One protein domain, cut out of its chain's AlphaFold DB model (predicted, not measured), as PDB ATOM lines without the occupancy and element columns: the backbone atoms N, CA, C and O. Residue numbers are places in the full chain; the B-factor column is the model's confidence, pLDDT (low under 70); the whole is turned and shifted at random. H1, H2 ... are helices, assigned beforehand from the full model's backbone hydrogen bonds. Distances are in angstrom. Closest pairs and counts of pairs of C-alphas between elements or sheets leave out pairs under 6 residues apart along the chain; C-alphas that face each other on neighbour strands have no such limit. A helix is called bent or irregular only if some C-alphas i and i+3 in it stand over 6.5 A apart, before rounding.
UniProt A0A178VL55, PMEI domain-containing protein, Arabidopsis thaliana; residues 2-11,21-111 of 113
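This is residues 2 to 11 and 21 to 111 of the 113 residues of the protein "PMEI domain-containing protein" of Arabidopsis thaliana (UniProt A0A178VL55). One long helix, H5, is the spine: three short helices, H2, H3 and H4, cluster on its first part, and H6 folds back along its later part as the second leg of a long helical hairpin. H1 sticks out far from this body beyond a cut, and H7, after an irregular stretch, touches no helix. The printed part has 101 residues with seven named helices, H1 to H7 in chain order, and no named strand; the class is all helix. The whole is extended, with a radius of gyration of the C-alphas of 20.5 A, and spans 76 by 36 by 21 A, H1 making much of the length.

H5, residues 51 to 79, is the hub, touching four other helices. H6, residues 81 to 96, touches it along residues 66 to 77 alone, closest at the C-alphas of Arg 66 and Tyr 94, 6.1 A apart. The two form a helical hairpin, at a shallow tilt of 19 degrees, opposite ways. H6 is irregular, with C-alphas 82 and 85 8.0 A apart; its line is a rough one, and it has a kink of 40 degrees near residue 88. H3, residues 33 to 41, touches residues 54 to 61 of H5 alone, about perpendicular at 82 degrees; the closest C-alphas, of Leu 40 and Leu 58, are 6.6 A apart. H4, residues 44 to 47, touches residues 53 to 57 of H5 alone, with the C-alphas of Ser 46 and Leu 54 closest at 6.1 A. H2, residues 22 to 28, only just touches H5, with 3 pairs of C-alphas within 8 A. H2 and H3 form a helical hairpin at a shallow tilt of 25 degrees, opposite ways, the C-alphas of Cys 27 and Tyr 33 closest at 4.9 A. H1, residues 2 to 11, and H7, residues 104 to 109, are apart from the other helices and from each other. In H1, H2, H3 and H7 every O i to N i+4 pair is within hydrogen-bond range; in H5 24 of 25 are, in H6 10 of 12, and H4 is too short for such a pair.

H5 measures 41.9 A, from C-alpha 51 at (-30.509, -29.532, -41.412) to C-alpha 79 at (-31.700, 3.175, -15.308). H6 measures 23.1 A, H1 14.3 A, H3 12.0 A and H2 10.0 A; H7 and H4 are shorter, 8.7 A and 6.1 A. H7 ends with C-alpha 109 at (-43.139, -30.555, -39.819).

The C-alphas of Ile 2 and Met 82, the two farthest apart, are 76.1 A apart. Residues 12 to 20 are not printed, and C-alphas 11 and 21 are 18.0 A apart across this cut. Of the links that are printed whole, none is long. Confidence is low, with pLDDT under 70, at residues 2 to 11 and 98 to 111; the mean of the printed part is 83.1.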
ATOM      1  N   ILE A   2      -1.813 -58.093 -38.495       59.66
ATOM      2  CA  ILE A   2      -2.060 -57.062 -37.458       59.66
ATOM      3  C   ILE A   2      -2.075 -55.631 -38.037       59.66
ATOM      4  O   ILE A   2      -3.004 -54.880 -37.768       59.66
ATOM      5  N   MET A   3      -1.128 -55.289 -38.922       53.12
ATOM      6  CA  MET A   3      -1.114 -53.985 -39.615       53.12
ATOM      7  C   MET A   3      -2.360 -53.747 -40.484       53.12
ATOM      8  O   MET A   3      -2.884 -52.642 -40.518       53.12
ATOM      9  N   VAL A   4      -2.874 -54.795 -41.138       58.84
ATOM     10  CA  VAL A   4      -4.087 -54.715 -41.974       58.84
ATOM     11  C   VAL A   4      -5.326 -54.472 -41.106       58.84
ATOM     12  O   VAL A   4      -6.184 -53.673 -41.469       58.84
ATOM     13  N   LYS A   5      -5.388 -55.091 -39.918       56.56
ATOM     14  CA  LYS A   5      -6.446 -54.828 -38.930       56.56
ATOM     15  C   LYS A   5      -6.375 -53.403 -38.364       56.56
ATOM     16  O   LYS A   5      -7.417 -52.780 -38.191       56.56
ATOM     17  N   MET A   6      -5.171 -52.867 -38.139       62.03
ATOM     18  CA  MET A   6      -4.978 -51.470 -37.721       62.03
ATOM     19  C   MET A   6      -5.385 -50.473 -38.816       62.03
ATOM     20  O   MET A   6      -6.055 -49.487 -38.516       62.03
ATOM     21  N   MET A   7      -5.061 -50.754 -40.084       63.09
ATOM     22  CA  MET A   7      -5.489 -49.922 -41.215       63.09
ATOM     23  C   MET A   7      -7.013 -49.936 -41.401       63.09
ATOM     24  O   MET A   7      -7.595 -48.877 -41.611       63.09
ATOM     25  N   MET A   8      -7.683 -51.087 -41.239       62.78
ATOM     26  CA  MET A   8      -9.155 -51.154 -41.258       62.78
ATOM     27  C   MET A   8      -9.799 -50.336 -40.128       62.78
ATOM     28  O   MET A   8     -10.812 -49.677 -40.351       62.78
ATOM     29  N   MET A   9      -9.200 -50.335 -38.931       62.88
ATOM     30  CA  MET A   9      -9.700 -49.573 -37.781       62.88
ATOM     31  C   MET A   9      -9.503 -48.058 -37.959       62.88
ATOM     32  O   MET A   9     -10.405 -47.287 -37.638       62.88
ATOM     33  N   MET A  10      -8.378 -47.625 -38.543       59.50
ATOM     34  CA  MET A  10      -8.187 -46.222 -38.934       59.50
ATOM     35  C   MET A  10      -9.165 -45.803 -40.031       59.50
ATOM     36  O   MET A  10      -9.752 -44.730 -39.942       59.50
ATOM     37  N   MET A  11      -9.401 -46.648 -41.037       55.88
ATOM     38  CA  MET A  11     -10.337 -46.320 -42.113       55.88
ATOM     39  C   MET A  11     -11.773 -46.194 -41.589       55.88
ATOM     40  O   MET A  11     -12.492 -45.305 -42.030       55.88
ATOM     41  N   ASN A  21     -19.051 -31.446 -42.191       81.38
ATOM     42  CA  ASN A  21     -19.864 -31.110 -41.024       81.38
ATOM     43  C   ASN A  21     -21.100 -30.307 -41.453       81.38
ATOM     44  O   ASN A  21     -20.951 -29.219 -42.006       81.38
ATOM     45  N   ILE A  22     -22.305 -30.857 -41.257       86.44
ATOM     46  CA  ILE A  22     -23.553 -30.224 -41.719       86.44
ATOM     47  C   ILE A  22     -23.651 -28.799 -41.155       86.44
ATOM     48  O   ILE A  22     -24.026 -27.890 -41.887       86.44
ATOM     49  N   VAL A  23     -23.176 -28.574 -39.924       89.19
ATOM     50  CA  VAL A  23     -23.056 -27.237 -39.322       89.19
ATOM     51  C   VAL A  23     -22.182 -26.311 -40.169       89.19
ATOM     52  O   VAL A  23     -22.580 -25.187 -40.449       89.19
ATOM     53  N   ASP A  24     -21.010 -26.768 -40.616       91.00
ATOM     54  CA  ASP A  24     -20.103 -25.967 -41.449       91.00
ATOM     55  C   ASP A  24     -20.739 -25.609 -42.798       91.00
ATOM     56  O   ASP A  24     -20.697 -24.451 -43.221       91.00
ATOM     57  N   LYS A  25     -21.383 -26.585 -43.449       90.81
ATOM     58  CA  LYS A  25     -22.090 -26.370 -44.720       90.81
ATOM     59  C   LYS A  25     -23.240 -25.382 -44.564       90.81
ATOM     60  O   LYS A  25     -23.353 -24.463 -45.368       90.81
ATOM     61  N   THR A  26     -24.059 -25.545 -43.526       88.81
ATOM     62  CA  THR A  26     -25.167 -24.636 -43.220       88.81
ATOM     63  C   THR A  26     -24.653 -23.231 -42.920       88.81
ATOM     64  O   THR A  26     -25.136 -22.273 -43.516       88.81
ATOM     65  N   CYS A  27     -23.629 -23.079 -42.076       92.06
ATOM     66  CA  CYS A  27     -23.122 -21.757 -41.709       92.06
ATOM     67  C   CYS A  27     -22.463 -21.012 -42.870       92.06
ATOM     68  O   CYS A  27     -22.561 -19.787 -42.931       92.06
ATOM     69  N   LYS A  28     -21.852 -21.713 -43.834       94.38
ATOM     70  CA  LYS A  28     -21.311 -21.088 -45.058       94.38
ATOM     71  C   LYS A  28     -22.382 -20.449 -45.943       94.38
ATOM     72  O   LYS A  28     -22.051 -19.604 -46.765       94.38
ATOM     73  N   GLN A  29     -23.643 -20.845 -45.785       92.25
ATOM     74  CA  GLN A  29     -24.776 -20.264 -46.510       92.25
ATOM     75  C   GLN A  29     -25.412 -19.078 -45.773       92.25
ATOM     76  O   GLN A  29     -26.367 -18.490 -46.274       92.25
ATOM     77  N   THR A  30     -24.912 -18.726 -44.587       89.31
ATOM     78  CA  THR A  30     -25.429 -17.601 -43.803       89.31
ATOM     79  C   THR A  30     -24.592 -16.339 -44.022       89.31
ATOM     80  O   THR A  30     -23.404 -16.447 -44.325       89.31
ATOM     81  N   PRO A  31     -25.172 -15.138 -43.834       95.12
ATOM     82  CA  PRO A  31     -24.423 -13.884 -43.938       95.12
ATOM     83  C   PRO A  31     -23.280 -13.758 -42.922       95.12
ATOM     84  O   PRO A  31     -22.301 -13.070 -43.193       95.12
ATOM     85  N   ASP A  32     -23.401 -14.415 -41.764       95.50
ATOM     86  CA  ASP A  32     -22.380 -14.422 -40.718       95.50
ATOM     87  C   ASP A  32     -22.064 -15.859 -40.280       95.50
ATOM     88  O   ASP A  32     -22.709 -16.446 -39.404       95.50
ATOM     89  N   TYR A  33     -21.029 -16.416 -40.910       94.62
ATOM     90  CA  TYR A  33     -20.532 -17.760 -40.634       94.62
ATOM     91  C   TYR A  33     -20.107 -17.941 -39.171       94.62
ATOM     92  O   TYR A  33     -20.430 -18.958 -38.556       94.62
ATOM     93  N   THR A  34     -19.388 -16.969 -38.605       96.00
ATOM     94  CA  THR A  34     -18.804 -17.079 -37.261       96.00
ATOM     95  C   THR A  34     -19.893 -17.051 -36.198       96.00
ATOM     96  O   THR A  34     -19.869 -17.864 -35.268       96.00
ATOM     97  N   LEU A  35     -20.881 -16.166 -36.359       93.50
ATOM     98  CA  LEU A  35     -22.052 -16.120 -35.492       93.50
ATOM     99  C   LEU A  35     -22.876 -17.405 -35.603       93.50
ATOM    100  O   LEU A  35     -23.235 -17.991 -34.586       93.50
ATOM    101  N   CYS A  36     -23.137 -17.895 -36.817       93.81
ATOM    102  CA  CYS A  36     -23.848 -19.162 -36.999       93.81
ATOM    103  C   CYS A  36     -23.138 -20.320 -36.282       93.81
ATOM    104  O   CYS A  36     -23.764 -21.106 -35.564       93.81
ATOM    105  N   LEU A  37     -21.815 -20.404 -36.438       93.69
ATOM    106  CA  LEU A  37     -21.020 -21.486 -35.879       93.69
ATOM    107  C   LEU A  37     -21.020 -21.463 -34.351       93.69
ATOM    108  O   LEU A  37     -21.141 -22.520 -33.731       93.69
ATOM    109  N   SER A  38     -20.905 -20.277 -33.744       94.00
ATOM    110  CA  SER A  38     -20.945 -20.121 -32.287       94.00
ATOM    111  C   SER A  38     -22.326 -20.468 -31.725       94.00
ATOM    112  O   SER A  38     -22.417 -21.211 -30.745       94.00
ATOM    113  N   LEU A  39     -23.402 -20.027 -32.387       92.88
ATOM    114  CA  LEU A  39     -24.773 -20.321 -31.974       92.88
ATOM    115  C   LEU A  39     -25.063 -21.821 -32.013       92.88
ATOM    116  O   LEU A  39     -25.528 -22.367 -31.011       92.88
ATOM    117  N   LEU A  40     -24.747 -22.497 -33.120       92.38
ATOM    118  CA  LEU A  40     -25.026 -23.925 -33.265       92.38
ATOM    119  C   LEU A  40     -24.131 -24.778 -32.363       92.38
ATOM    120  O   LEU A  40     -24.653 -25.613 -31.636       92.38
ATOM    121  N   ARG A  41     -22.812 -24.538 -32.321       90.62
ATOM    122  CA  ARG A  41     -21.894 -25.344 -31.486       90.62
ATOM    123  C   ARG A  41     -22.093 -25.154 -29.984       90.62
ATOM    124  O   ARG A  41     -21.662 -26.004 -29.213       90.62
ATOM    125  N   SER A  42     -22.736 -24.064 -29.563       92.00
ATOM    126  CA  SER A  42     -23.133 -23.875 -28.163       92.00
ATOM    127  C   SER A  42     -24.299 -24.775 -27.729       92.00
ATOM    128  O   SER A  42     -24.691 -24.746 -26.563       92.00
ATOM    129  N   ASP A  43     -24.907 -25.529 -28.649       90.31
ATOM    130  CA  ASP A  43     -25.933 -26.522 -28.350       90.31
ATOM    131  C   ASP A  43     -25.397 -27.936 -28.636       90.31
ATOM    132  O   ASP A  43     -25.097 -28.252 -29.788       90.31
ATOM    133  N   PRO A  44     -25.297 -28.828 -27.633       89.56
ATOM    134  CA  PRO A  44     -24.750 -30.171 -27.836       89.56
ATOM    135  C   PRO A  44     -25.548 -31.000 -28.857       89.56
ATOM    136  O   PRO A  44     -24.981 -31.888 -29.504       89.56
ATOM    137  N   ARG A  45     -26.836 -30.678 -29.067       88.62
ATOM    138  CA  ARG A  45     -27.697 -31.334 -30.064       88.62
ATOM    139  C   ARG A  45     -27.214 -31.105 -31.499       88.62
ATOM    140  O   ARG A  45     -27.545 -31.897 -32.376       88.62
ATOM    141  N   SER A  46     -26.411 -30.066 -31.758       87.31
ATOM    142  CA  SER A  46     -25.944 -29.734 -33.111       87.31
ATOM    143  C   SER A  46     -25.010 -30.788 -33.706       87.31
ATOM    144  O   SER A  46     -24.844 -30.844 -34.919       87.31
ATOM    145  N   SER A  47     -24.358 -31.588 -32.859       86.62
ATOM    146  CA  SER A  47     -23.371 -32.591 -33.275       86.62
ATOM    147  C   SER A  47     -23.981 -33.749 -34.072       86.62
ATOM    148  O   SER A  47     -23.306 -34.317 -34.928       86.62
ATOM    149  N   SER A  48     -25.255 -34.065 -33.826       85.88
ATOM    150  CA  SER A  48     -25.990 -35.162 -34.465       85.88
ATOM    151  C   SER A  48     -27.232 -34.701 -35.236       85.88
ATOM    152  O   SER A  48     -28.007 -35.537 -35.694       85.88
ATOM    153  N   ALA A  49     -27.468 -33.392 -35.335       86.94
ATOM    154  CA  ALA A  49     -28.646 -32.838 -35.992       86.94
ATOM    155  C   ALA A  49     -28.510 -32.855 -37.523       86.94
ATOM    156  O   ALA A  49     -27.455 -32.543 -38.079       86.94
ATOM    157  N   ASP A  50     -29.613 -33.160 -38.203       86.50
ATOM    158  CA  ASP A  50     -29.776 -32.869 -39.625       86.50
ATOM    159  C   ASP A  50     -30.077 -31.372 -39.841       86.50
ATOM    160  O   ASP A  50     -30.136 -30.575 -38.901       86.50
ATOM    161  N   THR A  51     -30.265 -30.949 -41.090       85.56
ATOM    162  CA  THR A  51     -30.509 -29.532 -41.412       85.56
ATOM    163  C   THR A  51     -31.776 -28.976 -40.754       85.56
ATOM    164  O   THR A  51     -31.795 -27.809 -40.363       85.56
ATOM    165  N   VAL A  52     -32.815 -29.801 -40.582       86.31
ATOM    166  CA  VAL A  52     -34.056 -29.413 -39.896       86.31
ATOM    167  C   VAL A  52     -33.806 -29.244 -38.398       86.31
ATOM    168  O   VAL A  52     -34.208 -28.236 -37.817       86.31
ATOM    169  N   GLY A  53     -33.089 -30.180 -37.776       88.12
ATOM    170  CA  GLY A  53     -32.672 -30.091 -36.382       88.12
ATOM    171  C   GLY A  53     -31.815 -28.854 -36.111       88.12
ATOM    172  O   GLY A  53     -32.058 -28.150 -35.132       88.12
ATOM    173  N   LEU A  54     -30.875 -28.521 -37.003       88.88
ATOM    174  CA  LEU A  54     -30.077 -27.294 -36.895       88.88
ATOM    175  C   LEU A  54     -30.939 -26.027 -36.992       88.88
ATOM    176  O   LEU A  54     -30.714 -25.084 -36.232       88.88
ATOM    177  N   ALA A  55     -31.949 -26.007 -37.866       87.94
ATOM    178  CA  ALA A  55     -32.882 -24.885 -37.958       87.94
ATOM    179  C   ALA A  55     -33.682 -24.701 -36.656       87.94
ATOM    180  O   ALA A  55     -33.808 -23.581 -36.163       87.94
ATOM    181  N   LEU A  56     -34.171 -25.793 -36.058       89.25
ATOM    182  CA  LEU A  56     -34.882 -25.751 -34.775       89.25
ATOM    183  C   LEU A  56     -33.981 -25.268 -33.631       89.25
ATOM    184  O   LEU A  56     -34.397 -24.416 -32.848       89.25
ATOM    185  N   ILE A  57     -32.734 -25.749 -33.574       89.81
ATOM    186  CA  ILE A  57     -31.737 -25.282 -32.600       89.81
ATOM    187  C   ILE A  57     -31.520 -23.773 -32.740       89.81
ATOM    188  O   ILE A  57     -31.534 -23.054 -31.741       89.81
ATOM    189  N   LEU A  58     -31.358 -23.268 -33.966       89.75
ATOM    190  CA  LEU A  58     -31.164 -21.838 -34.200       89.75
ATOM    191  C   LEU A  58     -32.388 -21.016 -33.768       89.75
ATOM    192  O   LEU A  58     -32.229 -19.983 -33.120       89.75
ATOM    193  N   VAL A  59     -33.606 -21.492 -34.049       89.31
ATOM    194  CA  VAL A  59     -34.852 -20.861 -33.579       89.31
ATOM    195  C   VAL A  59     -34.906 -20.807 -32.051       89.31
ATOM    196  O   VAL A  59     -35.250 -19.766 -31.489       89.31
ATOM    197  N   ASP A  60     -34.543 -21.888 -31.361       89.88
ATOM    198  CA  ASP A  60     -34.492 -21.909 -29.895       89.88
ATOM    199  C   ASP A  60     -33.454 -20.917 -29.345       89.88
ATOM    200  O   ASP A  60     -33.746 -20.177 -28.401       89.88
ATOM    201  N   LYS A  61     -32.273 -20.821 -29.973       91.44
ATOM    202  CA  LYS A  61     -31.247 -19.828 -29.614       91.44
ATOM    203  C   LYS A  61     -31.744 -18.397 -29.817       91.44
ATOM    204  O   LYS A  61     -31.556 -17.564 -28.934       91.44
ATOM    205  N   ILE A  62     -32.439 -18.114 -30.920       90.69
ATOM    206  CA  ILE A  62     -33.039 -16.796 -31.179       90.69
ATOM    207  C   ILE A  62     -34.084 -16.453 -30.107       90.69
ATOM    208  O   ILE A  62     -34.093 -15.330 -29.603       90.69
ATOM    209  N   LYS A  63     -34.933 -17.408 -29.696       90.31
ATOM    210  CA  LYS A  63     -35.899 -17.190 -28.600       90.31
ATOM    211  C   LYS A  63     -35.204 -16.846 -27.282       90.31
ATOM    212  O   LYS A  63     -35.687 -15.964 -26.570       90.31
ATOM    213  N   ALA A  64     -34.104 -17.527 -26.965       92.31
ATOM    214  CA  ALA A  64     -33.329 -17.273 -25.754       92.31
ATOM    215  C   ALA A  64     -32.680 -15.879 -25.779       92.31
ATOM    216  O   ALA A  64     -32.896 -15.095 -24.857       92.31
ATOM    217  N   LEU A  65     -31.994 -15.526 -26.871       92.31
ATOM    218  CA  LEU A  65     -31.388 -14.200 -27.064       92.31
ATOM    219  C   LEU A  65     -32.427 -13.074 -27.015       92.31
ATOM    220  O   LEU A  65     -32.187 -12.012 -26.442       92.31
ATOM    221  N   ARG A  66     -33.615 -13.310 -27.581       93.06
ATOM    222  CA  ARG A  66     -34.755 -12.393 -27.492       93.06
ATOM    223  C   ARG A  66     -35.179 -12.173 -26.042       93.06
ATOM    224  O   ARG A  66     -35.361 -11.029 -25.637       93.06
ATOM    225  N   ALA A  67     -35.351 -13.248 -25.273       93.44
ATOM    226  CA  ALA A  67     -35.753 -13.160 -23.870       93.44
ATOM    227  C   ALA A  67     -34.714 -12.402 -23.030       93.44
ATOM    228  O   ALA A  67     -35.080 -11.520 -22.254       93.44
ATOM    229  N   GLU A  68     -33.428 -12.689 -23.245       95.19
ATOM    230  CA  GLU A  68     -32.319 -11.969 -22.618       95.19
ATOM    231  C   GLU A  68     -32.356 -10.472 -22.959       95.19
ATOM    232  O   GLU A  68     -32.341  -9.625 -22.067       95.19
ATOM    233  N   THR A  69     -32.493 -10.142 -24.246       95.19
ATOM    234  CA  THR A  69     -32.528  -8.752 -24.724       95.19
ATOM    235  C   THR A  69     -33.722  -7.983 -24.154       95.19
ATOM    236  O   THR A  69     -33.575  -6.844 -23.717       95.19
ATOM    237  N   VAL A  70     -34.910  -8.597 -24.091       94.75
ATOM    238  CA  VAL A  70     -36.087  -7.991 -23.440       94.75
ATOM    239  C   VAL A  70     -35.826  -7.756 -21.948       94.75
ATOM    240  O   VAL A  70     -36.211  -6.714 -21.420       94.75
ATOM    241  N   GLY A  71     -35.129  -8.675 -21.272       95.12
ATOM    242  CA  GLY A  71     -34.662  -8.477 -19.899       95.12
ATOM    243  C   GLY A  71     -33.765  -7.243 -19.759       95.12
ATOM    244  O   GLY A  71     -34.017  -6.391 -18.909       95.12
ATOM    245  N   GLN A  72     -32.783  -7.085 -20.647       96.00
ATOM    246  CA  GLN A  72     -31.894  -5.916 -20.665       96.00
ATOM    247  C   GLN A  72     -32.649  -4.605 -20.945       96.00
ATOM    248  O   GLN A  72     -32.372  -3.589 -20.310       96.00
ATOM    249  N   ILE A  73     -33.637  -4.621 -21.847       95.50
ATOM    250  CA  ILE A  73     -34.517  -3.469 -22.107       95.50
ATOM    251  C   ILE A  73     -35.315  -3.104 -20.846       95.50
ATOM    252  O   ILE A  73     -35.428  -1.925 -20.507       95.50
ATOM    253  N   ASN A  74     -35.820  -4.100 -20.112       94.12
ATOM    254  CA  ASN A  74     -36.546  -3.876 -18.862       94.12
ATOM    255  C   ASN A  74     -35.678  -3.211 -17.784       94.12
ATOM    256  O   ASN A  74     -36.144  -2.300 -17.099       94.12
ATOM    257  N   GLU A  75     -34.408  -3.599 -17.669       96.25
ATOM    258  CA  GLU A  75     -33.456  -2.918 -16.782       96.25
ATOM    259  C   GLU A  75     -33.084  -1.515 -17.287       96.25
ATOM    260  O   GLU A  75     -32.927  -0.575 -16.499       96.25
ATOM    261  N   ALA A  76     -33.008  -1.324 -18.606       96.44
ATOM    262  CA  ALA A  76     -32.749  -0.016 -19.200       96.44
ATOM    263  C   ALA A  76     -33.861   0.997 -18.883       96.44
ATOM    264  O   ALA A  76     -33.549   2.158 -18.624       96.44
ATOM    265  N   TYR A  77     -35.132   0.583 -18.806       95.06
ATOM    266  CA  TYR A  77     -36.216   1.485 -18.385       95.06
ATOM    267  C   TYR A  77     -36.003   2.059 -16.980       95.06
ATOM    268  O   TYR A  77     -36.358   3.211 -16.735       95.06
ATOM    269  N   LYS A  78     -35.424   1.272 -16.064       95.44
ATOM    270  CA  LYS A  78     -35.177   1.694 -14.676       95.44
ATOM    271  C   LYS A  78     -34.004   2.666 -14.578       95.44
ATOM    272  O   LYS A  78     -34.027   3.586 -13.771       95.44
ATOM    273  N   THR A  79     -32.976   2.446 -15.393       96.62
ATOM    274  CA  THR A  79     -31.700   3.175 -15.308       96.62
ATOM    275  C   THR A  79     -31.618   4.375 -16.250       96.62
ATOM    276  O   THR A  79     -30.814   5.276 -16.022       96.62
ATOM    277  N   LYS A  80     -32.428   4.405 -17.316       95.44
ATOM    278  CA  LYS A  80     -32.356   5.405 -18.393       95.44
ATOM    279  C   LYS A  80     -33.750   5.919 -18.781       95.44
ATOM    280  O   LYS A  80     -34.203   5.680 -19.904       95.44
ATOM    281  N   PRO A  81     -34.436   6.670 -17.901       91.69
ATOM    282  CA  PRO A  81     -35.799   7.146 -18.162       91.69
ATOM    283  C   PRO A  81     -35.898   8.053 -19.401       91.69
ATOM    284  O   PRO A  81     -36.917   8.044 -20.090       91.69
ATOM    285  N   MET A  82     -34.825   8.775 -19.749       95.88
ATOM    286  CA  MET A  82     -34.758   9.604 -20.960       95.88
ATOM    287  C   MET A  82     -34.845   8.802 -22.269       95.88
ATOM    288  O   MET A  82     -35.148   9.367 -23.314       95.88
ATOM    289  N   LEU A  83     -34.606   7.487 -22.227       96.50
ATOM    290  CA  LEU A  83     -34.661   6.606 -23.396       96.50
ATOM    291  C   LEU A  83     -36.006   5.885 -23.542       96.50
ATOM    292  O   LEU A  83     -36.104   4.957 -24.335       96.50
ATOM    293  N   LYS A  84     -37.057   6.293 -22.820       95.00
ATOM    294  CA  LYS A  84     -38.351   5.591 -22.830       95.00
ATOM    295  C   LYS A  84     -38.874   5.308 -24.246       95.00
ATOM    296  O   LYS A  84     -39.114   4.155 -24.576       95.00
ATOM    297  N   LYS A  85     -38.981   6.337 -25.095       95.62
ATOM    298  CA  LYS A  85     -39.505   6.201 -26.465       95.62
ATOM    299  C   LYS A  85     -38.682   5.229 -27.336       95.62
ATOM    300  O   LYS A  85     -39.277   4.302 -27.877       95.62
ATOM    301  N   PRO A  86     -37.346   5.367 -27.464       95.94
ATOM    302  CA  PRO A  86     -36.565   4.391 -28.226       95.94
ATOM    303  C   PRO A  86     -36.577   2.985 -27.600       95.94
ATOM    304  O   PRO A  86     -36.556   1.997 -28.330       95.94
ATOM    305  N   LEU A  87     -36.663   2.860 -26.270       96.62
ATOM    306  CA  LEU A  87     -36.807   1.556 -25.611       96.62
ATOM    307  C   LEU A  87     -38.166   0.903 -25.903       96.62
ATOM    308  O   LEU A  87     -38.207  -0.310 -26.089       96.62
ATOM    309  N   ASP A  88     -39.245   1.682 -26.016       95.31
ATOM    310  CA  ASP A  88     -40.567   1.184 -26.414       95.31
ATOM    311  C   ASP A  88     -40.530   0.588 -27.829       95.31
ATOM    312  O   ASP A  88     -41.014  -0.525 -28.047       95.31
ATOM    313  N   GLU A  89     -39.889   1.278 -28.777       94.31
ATOM    314  CA  GLU A  89     -39.701   0.780 -30.145       94.31
ATOM    315  C   GLU A  89     -38.893  -0.525 -30.180       94.31
ATOM    316  O   GLU A  89     -39.289  -1.485 -30.850       94.31
ATOM    317  N   CYS A  90     -37.796  -0.598 -29.420       93.81
ATOM    318  CA  CYS A  90     -37.013  -1.823 -29.275       93.81
ATOM    319  C   CYS A  90     -37.852  -2.956 -28.674       93.81
ATOM    320  O   CYS A  90     -37.908  -4.047 -29.239       93.81
ATOM    321  N   ASN A  91     -38.541  -2.706 -27.560       92.62
ATOM    322  CA  ASN A  91     -39.334  -3.714 -26.863       92.62
ATOM    323  C   ASN A  91     -40.435  -4.292 -27.760       92.62
ATOM    324  O   ASN A  91     -40.648  -5.502 -27.780       92.62
ATOM    325  N   MET A  92     -41.111  -3.439 -28.539       90.94
ATOM    326  CA  MET A  92     -42.115  -3.880 -29.508       90.94
ATOM    327  C   MET A  92     -41.510  -4.804 -30.566       90.94
ATOM    328  O   MET A  92     -42.042  -5.886 -30.795       90.94
ATOM    329  N   ARG A  93     -40.377  -4.424 -31.171       89.88
ATOM    330  CA  ARG A  93     -39.701  -5.247 -32.188       89.88
ATOM    331  C   ARG A  93     -39.230  -6.582 -31.624       89.88
ATOM    332  O   ARG A  93     -39.460  -7.616 -32.234       89.88
ATOM    333  N   TYR A  94     -38.601  -6.582 -30.452       89.25
ATOM    334  CA  TYR A  94     -38.104  -7.821 -29.865       89.25
ATOM    335  C   TYR A  94     -39.233  -8.745 -29.422       89.25
ATOM    336  O   TYR A  94     -39.087  -9.952 -29.559       89.25
ATOM    337  N   LYS A  95     -40.382  -8.231 -28.973       85.12
ATOM    338  CA  LYS A  95     -41.534  -9.082 -28.637       85.12
ATOM    339  C   LYS A  95     -42.109  -9.815 -29.849       85.12
ATOM    340  O   LYS A  95     -42.539 -10.948 -29.689       85.12
ATOM    341  N   THR A  96     -42.070  -9.226 -31.044       84.19
ATOM    342  CA  THR A  96     -42.600  -9.877 -32.256       84.19
ATOM    343  C   THR A  96     -41.640 -10.887 -32.885       84.19
ATOM    344  O   THR A  96     -42.075 -11.733 -33.670       84.19
ATOM    345  N   ILE A  97     -40.350 -10.860 -32.525       77.62
ATOM    346  CA  ILE A  97     -39.373 -11.852 -32.987       77.62
ATOM    347  C   ILE A  97     -39.826 -13.240 -32.504       77.62
ATOM    348  O   ILE A  97     -40.011 -13.467 -31.311       77.62
ATOM    349  N   VAL A  98     -40.012 -14.164 -33.451       65.25
ATOM    350  CA  VAL A  98     -40.496 -15.556 -33.293       65.25
ATOM    351  C   VAL A  98     -42.014 -15.759 -33.121       65.25
ATOM    352  O   VAL A  98     -42.476 -16.893 -33.242       65.25
ATOM    353  N   ASP A  99     -42.828 -14.714 -32.945       62.28
ATOM    354  CA  ASP A  99     -44.294 -14.889 -32.884       62.28
ATOM    355  C   ASP A  99     -44.963 -14.925 -34.273       62.28
ATOM    356  O   ASP A  99     -46.041 -15.498 -34.423       62.28
ATOM    357  N   VAL A 100     -44.301 -14.397 -35.310       53.19
ATOM    358  CA  VAL A 100     -44.858 -14.303 -36.674       53.19
ATOM    359  C   VAL A 100     -44.884 -15.656 -37.417       53.19
ATOM    360  O   VAL A 100     -45.755 -15.865 -38.255       53.19
ATOM    361  N   ASP A 101     -44.037 -16.626 -37.044       48.47
ATOM    362  CA  ASP A 101     -43.889 -17.912 -37.766       48.47
ATOM    363  C   ASP A 101     -44.453 -19.142 -37.027       48.47
ATOM    364  O   ASP A 101     -44.233 -20.292 -37.425       48.47
ATOM    365  N   ARG A 102     -45.192 -18.938 -35.926       49.41
ATOM    366  CA  ARG A 102     -45.495 -20.022 -34.976       49.41
ATOM    367  C   ARG A 102     -46.363 -21.179 -35.515       49.41
ATOM    368  O   ARG A 102     -46.125 -22.291 -35.046       49.41
ATOM    369  N   PRO A 103     -47.315 -21.043 -36.469       48.34
ATOM    370  CA  PRO A 103     -47.996 -22.226 -36.991       48.34
ATOM    371  C   PRO A 103     -47.310 -22.815 -38.226       48.34
ATOM    372  O   PRO A 103     -47.222 -24.028 -38.321       48.34
ATOM    373  N   HIS A 104     -46.809 -22.033 -39.185       50.31
ATOM    374  CA  HIS A 104     -46.516 -22.609 -40.506       50.31
ATOM    375  C   HIS A 104     -45.359 -23.617 -40.499       50.31
ATOM    376  O   HIS A 104     -45.503 -24.702 -41.061       50.31
ATOM    377  N   CYS A 105     -44.256 -23.342 -39.801       52.78
ATOM    378  CA  CYS A 105     -43.108 -24.256 -39.799       52.78
ATOM    379  C   CYS A 105     -43.323 -25.493 -38.910       52.78
ATOM    380  O   CYS A 105     -42.987 -26.604 -39.314       52.78
ATOM    381  N   HIS A 106     -43.937 -25.337 -37.730       52.41
ATOM    382  CA  HIS A 106     -44.197 -26.473 -36.835       52.41
ATOM    383  C   HIS A 106     -45.311 -27.387 -37.374       52.41
ATOM    384  O   HIS A 106     -45.196 -28.610 -37.323       52.41
ATOM    385  N   TYR A 107     -46.358 -26.804 -37.964       50.59
ATOM    386  CA  TYR A 107     -47.485 -27.544 -38.534       50.59
ATOM    387  C   TYR A 107     -47.111 -28.253 -39.845       50.59
ATOM    388  O   TYR A 107     -47.611 -29.340 -40.120       50.59
ATOM    389  N   SER A 108     -46.178 -27.692 -40.627       52.78
ATOM    390  CA  SER A 108     -45.624 -28.365 -41.813       52.78
ATOM    391  C   SER A 108     -44.693 -29.531 -41.452       52.78
ATOM    392  O   SER A 108     -44.638 -30.509 -42.190       52.78
ATOM    393  N   TYR A 109     -43.991 -29.464 -40.311       54.97
ATOM    394  CA  TYR A 109     -43.139 -30.555 -39.819       54.97
ATOM    395  C   TYR A 109     -43.953 -31.759 -39.323       54.97
ATOM    396  O   TYR A 109     -43.637 -32.892 -39.668       54.97
ATOM    397  N   GLN A 110     -45.046 -31.526 -38.587       54.50
ATOM    398  CA  GLN A 110     -45.917 -32.602 -38.087       54.50
ATOM    399  C   GLN A 110     -46.745 -33.303 -39.183       54.50
ATOM    400  O   GLN A 110     -47.397 -34.305 -38.908       54.50
ATOM    401  N   ARG A 111     -46.752 -32.777 -40.417       48.69
ATOM    402  CA  ARG A 111     -47.549 -33.281 -41.548       48.69
ATOM    403  C   ARG A 111     -46.754 -34.034 -42.621       48.69
ATOM    404  O   ARG A 111     -47.327 -34.337 -43.668       48.69
TER     405      ARG A 111